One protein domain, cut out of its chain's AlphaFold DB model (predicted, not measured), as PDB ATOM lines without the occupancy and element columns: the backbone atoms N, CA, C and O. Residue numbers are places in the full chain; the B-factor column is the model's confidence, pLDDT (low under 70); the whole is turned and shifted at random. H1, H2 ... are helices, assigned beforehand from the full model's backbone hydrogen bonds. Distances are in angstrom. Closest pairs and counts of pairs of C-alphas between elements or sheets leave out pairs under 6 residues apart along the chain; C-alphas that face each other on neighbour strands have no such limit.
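This is residues 125 to 186 of the 186 residues of an uncharacterized protein of Candidatus Aenigmarchaeota archaeon (UniProt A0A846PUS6). A long helix, H3, sticks out as an arm with its residues 161 to 183 from a small head, where the kinked helix H1 and the short helix H2 pack together beside the first turns of H3. The free arm, residues 161 to 186, makes most of the length. The printed part has 62 residues with three named helices, H1, H2 and H3 in that order, and no named strand; the class is all helix. The whole is extended, with a radius of gyration of the C-alphas of 19.3 A and spans of 64 by 24 by 14 A.

H1, residues 125 to 142, has a kink of 48 degrees near residue 136. With residues 135 to 140 alone it touches H2, residues 147 to 151; the closest C-alphas, those of Pro 136 and Ala 147, are 4.3 A apart. H2 is close to but not clearly touching H3, residues 154 to 183; their closest C-alphas, those of Ala 150 and Gly 156, are 7.7 A apart. H1 and H3 are near each other, with 8 pairs of C-alphas within 10 A. H3 has a kink of 33 degrees near residue 161. The O i to N i+4 pairs within hydrogen-bond range are 12 of 14 in H1, 24 of 26 in H3 and 0 of 1 in H2, where 1 of 2 O i to N i+3 pairs is within range.

H1 begins at C-alpha 125 (165.940, 161.918, 223.724) and is 23.9 A long from first to last C-alpha. H2 is 9.0 A long. H3 is 42.7 A long, from C-alpha 154 (166.556, 149.485, 213.906) to C-alpha 183 (203.091, 137.729, 232.731).

The C-alphas farthest apart, those of Phe 142 and Lys 186, are 64.2 A apart. The printed part has no cut, and both links are tight. Residues 183 to 186 are under pLDDT 70.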
ATOM      1  N   LEU A 125     165.747 162.995 222.743       82.88
ATOM      2  CA  LEU A 125     165.940 161.918 223.724       82.88
ATOM      3  C   LEU A 125     164.630 161.480 224.388       82.88
ATOM      4  O   LEU A 125     164.458 160.302 224.690       82.88
ATOM      5  N   ASP A 126     163.721 162.415 224.636       84.38
ATOM      6  CA  ASP A 126     162.399 162.151 225.193       84.38
ATOM      7  C   ASP A 126     161.508 161.361 224.229       84.38
ATOM      8  O   ASP A 126     160.834 160.431 224.674       84.38
ATOM      9  N   GLU A 127     161.574 161.625 222.920       83.44
ATOM     10  CA  GLU A 127     160.883 160.819 221.905       83.44
ATOM     11  C   GLU A 127     161.436 159.395 221.818       83.44
ATOM     12  O   GLU A 127     160.666 158.432 221.771       83.44
ATOM     13  N   ILE A 128     162.763 159.234 221.878       83.94
ATOM     14  CA  ILE A 128     163.401 157.909 221.920       83.94
ATOM     15  C   ILE A 128     162.917 157.132 223.150       83.94
ATOM     16  O   ILE A 128     162.523 155.970 223.037       83.94
ATOM     17  N   ILE A 129     162.918 157.762 224.329       87.94
ATOM     18  CA  ILE A 129     162.453 157.131 225.571       87.94
ATOM     19  C   ILE A 129     160.975 156.752 225.459       87.94
ATOM     20  O   ILE A 129     160.611 155.630 225.807       87.94
ATOM     21  N   ASN A 130     160.130 157.654 224.958       89.12
ATOM     22  CA  ASN A 130     158.708 157.383 224.775       89.12
ATOM     23  C   ASN A 130     158.488 156.189 223.833       89.12
ATOM     24  O   ASN A 130     157.767 155.258 224.186       89.12
ATOM     25  N   THR A 131     159.193 156.161 222.700       88.88
ATOM     26  CA  THR A 131     159.149 155.074 221.710       88.88
ATOM     27  C   THR A 131     159.473 153.717 222.335       88.88
ATOM     28  O   THR A 131     158.785 152.733 222.074       88.88
ATOM     29  N   ILE A 132     160.471 153.642 223.225       90.00
ATOM     30  CA  ILE A 132     160.810 152.395 223.930       90.00
ATOM     31  C   ILE A 132     159.605 151.858 224.712       90.00
ATOM     32  O   ILE A 132     159.342 150.658 224.695       90.00
ATOM     33  N   PHE A 133     158.853 152.724 225.390       92.19
ATOM     34  CA  PHE A 133     157.723 152.288 226.210       92.19
ATOM     35  C   PHE A 133     156.435 152.057 225.415       92.19
ATOM     36  O   PHE A 133     155.637 151.207 225.811       92.19
ATOM     37  N   THR A 134     156.222 152.765 224.305       93.12
ATOM     38  CA  THR A 134     154.987 152.676 223.508       93.12
ATOM     39  C   THR A 134     155.022 151.560 222.467       93.12
ATOM     40  O   THR A 134     153.995 150.927 222.219       93.12
ATOM     41  N   MET A 135     156.192 151.257 221.896       93.44
ATOM     42  CA  MET A 135     156.340 150.267 220.823       93.44
ATOM     43  C   MET A 135     155.797 148.867 221.158       93.44
ATOM     44  O   MET A 135     155.158 148.274 220.290       93.44
ATOM     45  N   PRO A 136     155.986 148.301 222.369       95.75
ATOM     46  CA  PRO A 136     155.409 147.000 222.716       95.75
ATOM     47  C   PRO A 136     153.882 146.959 222.593       95.75
ATOM     48  O   PRO A 136     153.350 146.014 222.007       95.75
ATOM     49  N   SER A 137     153.190 147.985 223.096       96.31
ATOM     50  CA  SER A 137     151.733 148.095 222.974       96.31
ATOM     51  C   SER A 137     151.325 148.336 221.527       96.31
ATOM     52  O   SER A 137     150.413 147.686 221.034       96.31
ATOM     53  N   LEU A 138     152.058 149.185 220.803       96.06
ATOM     54  CA  LEU A 138     151.793 149.438 219.390       96.06
ATOM     55  C   LEU A 138     151.886 148.153 218.549       96.06
ATOM     56  O   LEU A 138     150.996 147.866 217.750       96.06
ATOM     57  N   LYS A 139     152.919 147.327 218.767       96.88
ATOM     58  CA  LYS A 139     153.039 146.020 218.102       96.88
ATOM     59  C   LYS A 139     151.826 145.139 218.360       96.88
ATOM     60  O   LYS A 139     151.331 144.516 217.426       96.88
ATOM     61  N   GLN A 140     151.374 145.081 219.605       96.88
ATOM     62  CA  GLN A 140     150.304 144.182 220.010       96.88
ATOM     63  C   GLN A 140     148.934 144.657 219.542       96.88
ATOM     64  O   GLN A 140     148.199 143.891 218.924       96.88
ATOM     65  N   ASP A 141     148.610 145.910 219.824       95.88
ATOM     66  CA  ASP A 141     147.251 146.422 219.717       95.88
ATOM     67  C   ASP A 141     146.981 146.950 218.296       95.88
ATOM     68  O   ASP A 141     145.913 146.718 217.726       95.88
ATOM     69  N   PHE A 142     147.980 147.583 217.668       97.00
ATOM     70  CA  PHE A 142     147.847 148.141 216.321       97.00
ATOM     71  C   PHE A 142     148.255 147.141 215.233       97.00
ATOM     72  O   PHE A 142     147.475 146.890 214.314       97.00
ATOM     73  N   PHE A 143     149.435 146.522 215.356       96.81
ATOM     74  CA  PHE A 143     149.975 145.599 214.341       96.81
ATOM     75  C   PHE A 143     149.616 144.125 214.546       96.81
ATOM     76  O   PHE A 143     150.007 143.303 213.718       96.81
ATOM     77  N   GLU A 144     148.917 143.769 215.628       96.31
ATOM     78  CA  GLU A 144     148.516 142.384 215.932       96.31
ATOM     79  C   GLU A 144     149.710 141.406 215.985       96.31
ATOM     80  O   GLU A 144     149.618 140.221 215.653       96.31
ATOM     81  N   LYS A 145     150.867 141.911 216.427       96.38
ATOM     82  CA  LYS A 145     152.129 141.178 216.584       96.38
ATOM     83  C   LYS A 145     152.494 141.025 218.060       96.38
ATOM     84  O   LYS A 145     152.143 141.862 218.882       96.38
ATOM     85  N   PRO A 146     153.266 139.996 218.442       96.69
ATOM     86  CA  PRO A 146     153.705 139.865 219.826       96.69
ATOM     87  C   PRO A 146     154.529 141.074 220.303       96.69
ATOM     88  O   PRO A 146     155.494 141.464 219.653       96.69
ATOM     89  N   ALA A 147     154.226 141.608 221.490       95.94
ATOM     90  CA  ALA A 147     154.878 142.800 222.050       95.94
ATOM     91  C   ALA A 147     156.424 142.733 222.078       95.94
ATOM     92  O   ALA A 147     157.105 143.744 221.915       95.94
ATOM     93  N   TYR A 148     157.007 141.537 222.231       92.38
ATOM     94  CA  TYR A 148     158.464 141.356 222.250       92.38
ATOM     95  C   TYR A 148     159.144 141.667 220.906       92.38
ATOM     96  O   TYR A 148     160.352 141.889 220.881       92.38
ATOM     97  N   THR A 149     158.401 141.708 219.790       94.56
ATOM     98  CA  THR A 149     158.960 142.071 218.477       94.56
ATOM     99  C   THR A 149     159.239 143.566 218.339       94.56
ATOM    100  O   THR A 149     159.810 143.978 217.336       94.56
ATOM    101  N   ALA A 150     158.864 144.385 219.330       94.31
ATOM    102  CA  ALA A 150     159.071 145.836 219.352       94.31
ATOM    103  C   ALA A 150     160.525 146.279 219.132       94.31
ATOM    104  O   ALA A 150     160.754 147.399 218.689       94.31
ATOM    105  N   TYR A 151     161.488 145.399 219.411       93.25
ATOM    106  CA  TYR A 151     162.917 145.708 219.353       93.25
ATOM    107  C   TYR A 151     163.689 144.827 218.360       93.25
ATOM    108  O   TYR A 151     164.910 144.721 218.448       93.25
ATOM    109  N   PHE A 152     163.007 144.143 217.437       92.50
ATOM    110  CA  PHE A 152     163.643 143.340 216.380       92.50
ATOM    111  C   PHE A 152     163.733 144.131 215.064       92.50
ATOM    112  O   PHE A 152     163.341 143.651 214.006       92.50
ATOM    113  N   ASN A 153     164.212 145.368 215.163       91.88
ATOM    114  CA  ASN A 153     164.231 146.410 214.130       91.88
ATOM    115  C   ASN A 153     165.399 147.386 214.400       91.88
ATOM    116  O   ASN A 153     166.234 147.119 215.276       91.88
ATOM    117  N   LEU A 154     165.477 148.514 213.681       90.12
ATOM    118  CA  LEU A 154     166.556 149.485 213.906       90.12
ATOM    119  C   LEU A 154     166.514 150.107 215.313       90.12
ATOM    120  O   LEU A 154     167.576 150.327 215.892       90.12
ATOM    121  N   ILE A 155     165.333 150.305 215.919       87.50
ATOM    122  CA  ILE A 155     165.216 150.797 217.309       87.50
ATOM    123  C   ILE A 155     165.968 149.874 218.276       87.50
ATOM    124  O   ILE A 155     166.753 150.332 219.110       87.50
ATOM    125  N   GLY A 156     165.798 148.558 218.136       89.31
ATOM    126  CA  GLY A 156     166.534 147.584 218.940       89.31
ATOM    127  C   GLY A 156     168.052 147.704 218.801       89.31
ATOM    128  O   GLY A 156     168.770 147.570 219.793       89.31
ATOM    129  N   LEU A 157     168.559 148.003 217.601       86.88
ATOM    130  CA  LEU A 157     169.993 148.223 217.385       86.88
ATOM    131  C   LEU A 157     170.500 149.458 218.136       86.88
ATOM    132  O   LEU A 157     171.574 149.392 218.734       86.88
ATOM    133  N   PHE A 158     169.730 150.547 218.170       84.50
ATOM    134  CA  PHE A 158     170.092 151.748 218.931       84.50
ATOM    135  C   PHE A 158     170.088 151.515 220.447       84.50
ATOM    136  O   PHE A 158     170.928 152.074 221.151       84.50
ATOM    137  N   ILE A 159     169.209 150.647 220.955       85.50
ATOM    138  CA  ILE A 159     169.151 150.299 222.383       85.50
ATOM    139  C   ILE A 159     170.274 149.324 222.760       85.50
ATOM    140  O   ILE A 159     171.038 149.559 223.699       85.50
ATOM    141  N   PHE A 160     170.382 148.203 222.046       88.06
ATOM    142  CA  PHE A 160     171.281 147.111 222.418       88.06
ATOM    143  C   PHE A 160     172.711 147.313 221.915       88.06
ATOM    144  O   PHE A 160     173.640 146.810 222.544       88.06
ATOM    145  N   GLY A 161     172.920 148.064 220.833       89.31
ATOM    146  CA  GLY A 161     174.240 148.331 220.256       89.31
ATOM    147  C   GLY A 161     175.229 148.927 221.265       89.31
ATOM    148  O   GLY A 161     176.287 148.328 221.490       89.31
ATOM    149  N   PRO A 162     174.894 150.040 221.947       89.81
ATOM    150  CA  PRO A 162     175.744 150.619 222.987       89.81
ATOM    151  C   PRO A 162     176.002 149.657 224.155       89.81
ATOM    152  O   PRO A 162     177.130 149.564 224.640       89.81
ATOM    153  N   VAL A 163     174.990 148.893 224.580       90.50
ATOM    154  CA  VAL A 163     175.119 147.918 225.677       90.50
ATOM    155  C   VAL A 163     176.087 146.793 225.300       90.50
ATOM    156  O   VAL A 163     177.000 146.478 226.067       90.50
ATOM    157  N   ILE A 164     175.937 146.219 224.104       93.50
ATOM    158  CA  ILE A 164     176.823 145.176 223.574       93.50
ATOM    159  C   ILE A 164     178.255 145.707 223.458       93.50
ATOM    160  O   ILE A 164     179.196 145.027 223.873       93.50
ATOM    161  N   LEU A 165     178.432 146.937 222.963       95.69
ATOM    162  CA  LEU A 165     179.743 147.578 222.856       95.69
ATOM    163  C   LEU A 165     180.421 147.715 224.229       95.69
ATOM    164  O   LEU A 165     181.592 147.358 224.375       95.69
ATOM    165  N   VAL A 166     179.688 148.166 225.252       96.56
ATOM    166  CA  VAL A 166     180.203 148.273 226.627       96.56
ATOM    167  C   VAL A 166     180.611 146.903 227.171       96.56
ATOM    168  O   VAL A 166     181.702 146.767 227.728       96.56
ATOM    169  N   VAL A 167     179.791 145.868 226.972       96.56
ATOM    170  CA  VAL A 167     180.115 144.499 227.409       96.56
ATOM    171  C   VAL A 167     181.391 143.991 226.735       96.56
ATOM    172  O   VAL A 167     182.265 143.448 227.415       96.56
ATOM    173  N   ILE A 168     181.549 144.215 225.427       97.38
ATOM    174  CA  ILE A 168     182.764 143.848 224.686       97.38
ATOM    175  C   ILE A 168     183.987 144.553 225.282       97.38
ATOM    176  O   ILE A 168     184.995 143.898 225.555       97.38
ATOM    177  N   ILE A 169     183.902 145.862 225.541       97.88
ATOM    178  CA  ILE A 169     184.997 146.634 226.145       97.88
ATOM    179  C   ILE A 169     185.372 146.060 227.516       97.88
ATOM    180  O   ILE A 169     186.553 145.820 227.777       97.88
ATOM    181  N   VAL A 170     184.390 145.775 228.375       97.75
ATOM    182  CA  VAL A 170     184.625 145.191 229.705       97.75
ATOM    183  C   VAL A 170     185.328 143.837 229.593       97.75
ATOM    184  O   VAL A 170     186.332 143.605 230.270       97.75
ATOM    185  N   VAL A 171     184.862 142.956 228.705       97.75
ATOM    186  CA  VAL A 171     185.485 141.642 228.478       97.75
ATOM    187  C   VAL A 171     186.927 141.792 227.988       97.75
ATOM    188  O   VAL A 171     187.824 141.124 228.509       97.75
ATOM    189  N   LEU A 172     187.189 142.691 227.035       97.62
ATOM    190  CA  LEU A 172     188.539 142.948 226.524       97.62
ATOM    191  C   LEU A 172     189.479 143.474 227.617       97.62
ATOM    192  O   LEU A 172     190.621 143.012 227.718       97.62
ATOM    193  N   VAL A 173     189.000 144.379 228.476       97.50
ATOM    194  CA  VAL A 173     189.761 144.889 229.628       97.50
ATOM    195  C   VAL A 173     190.087 143.758 230.607       97.50
ATOM    196  O   VAL A 173     191.244 143.610 231.008       97.50
ATOM    197  N   LEU A 174     189.115 142.908 230.950       97.06
ATOM    198  CA  LEU A 174     189.335 141.764 231.842       97.06
ATOM    199  C   LEU A 174     190.359 140.774 231.266       97.06
ATOM    200  O   LEU A 174     191.267 140.336 231.978       97.06
ATOM    201  N   LEU A 175     190.275 140.466 229.968       96.50
ATOM    202  CA  LEU A 175     191.241 139.603 229.278       96.50
ATOM    203  C   LEU A 175     192.650 140.210 229.269       96.50
ATOM    204  O   LEU A 175     193.633 139.499 229.503       96.50
ATOM    205  N   PHE A 176     192.765 141.519 229.037       95.75
ATOM    206  CA  PHE A 176     194.037 142.236 229.086       95.75
ATOM    207  C   PHE A 176     194.669 142.185 230.487       95.75
ATOM    208  O   PHE A 176     195.846 141.833 230.631       95.75
ATOM    209  N   LEU A 177     193.884 142.453 231.536       95.12
ATOM    210  CA  LEU A 177     194.342 142.387 232.927       95.12
ATOM    211  C   LEU A 177     194.766 140.965 233.325       95.12
ATOM    212  O   LEU A 177     195.819 140.784 233.944       95.12
ATOM    213  N   ALA A 178     194.008 139.945 232.913       92.75
ATOM    214  CA  ALA A 178     194.341 138.545 233.165       92.75
ATOM    215  C   ALA A 178     195.663 138.129 232.493       92.75
ATOM    216  O   ALA A 178     196.495 137.462 233.119       92.75
ATOM    217  N   ARG A 179     195.903 138.561 231.245       91.25
ATOM    218  CA  ARG A 179     197.179 138.332 230.539       91.25
ATOM    219  C   ARG A 179     198.351 139.008 231.256       91.25
ATOM    220  O   ARG A 179     199.388 138.376 231.452       91.25
ATOM    221  N   ARG A 180     198.177 140.252 231.719       87.00
ATOM    222  CA  ARG A 180     199.218 140.996 232.451       87.00
ATOM    223  C   ARG A 180     199.544 140.373 233.812       87.00
ATOM    224  O   ARG A 180     200.709 140.335 234.196       87.00
ATOM    225  N   SER A 181     198.542 139.848 234.520       80.62
ATOM    226  CA  SER A 181     198.731 139.140 235.796       80.62
ATOM    227  C   SER A 181     199.534 137.841 235.630       80.62
ATOM    228  O   SER A 181     200.447 137.576 236.410       80.62
ATOM    229  N   LYS A 182     199.278 137.068 234.563       75.62
ATOM    230  CA  LYS A 182     200.065 135.861 234.241       75.62
ATOM    231  C   LYS A 182     201.511 136.180 233.834       75.62
ATOM    232  O   LYS A 182     202.406 135.422 234.189       75.62
ATOM    233  N   GLY A 183     201.747 137.295 233.139       67.69
ATOM    234  CA  GLY A 183     203.091 137.729 232.731       67.69
ATOM    235  C   GLY A 183     203.992 138.218 233.874       67.69
ATOM    236  O   GLY A 183     205.203 138.129 233.750       67.69
ATOM    237  N   LYS A 184     203.423 138.689 234.995       59.59
ATOM    238  CA  LYS A 184     204.178 139.113 236.197       59.59
ATOM    239  C   LYS A 184     204.551 137.968 237.155       59.59
ATOM    240  O   LYS A 184     205.226 138.218 238.147       59.59
ATOM    241  N   LYS A 185     204.067 136.744 236.913       56.44
ATOM    242  CA  LYS A 185     204.344 135.549 237.738       56.44
ATOM    243  C   LYS A 185     205.491 134.671 237.193       56.44
ATOM    244  O   LYS A 185     205.650 133.546 237.658       56.44
ATOM    245  N   LYS A 186     206.253 135.160 236.213       47.12
ATOM    246  CA  LYS A 186     207.516 134.582 235.728       47.12
ATOM    247  C   LYS A 186     208.648 135.541 236.055       47.12
ATOM    248  O   LYS A 186     209.755 135.029 236.306       47.12
TER     249      LYS A 186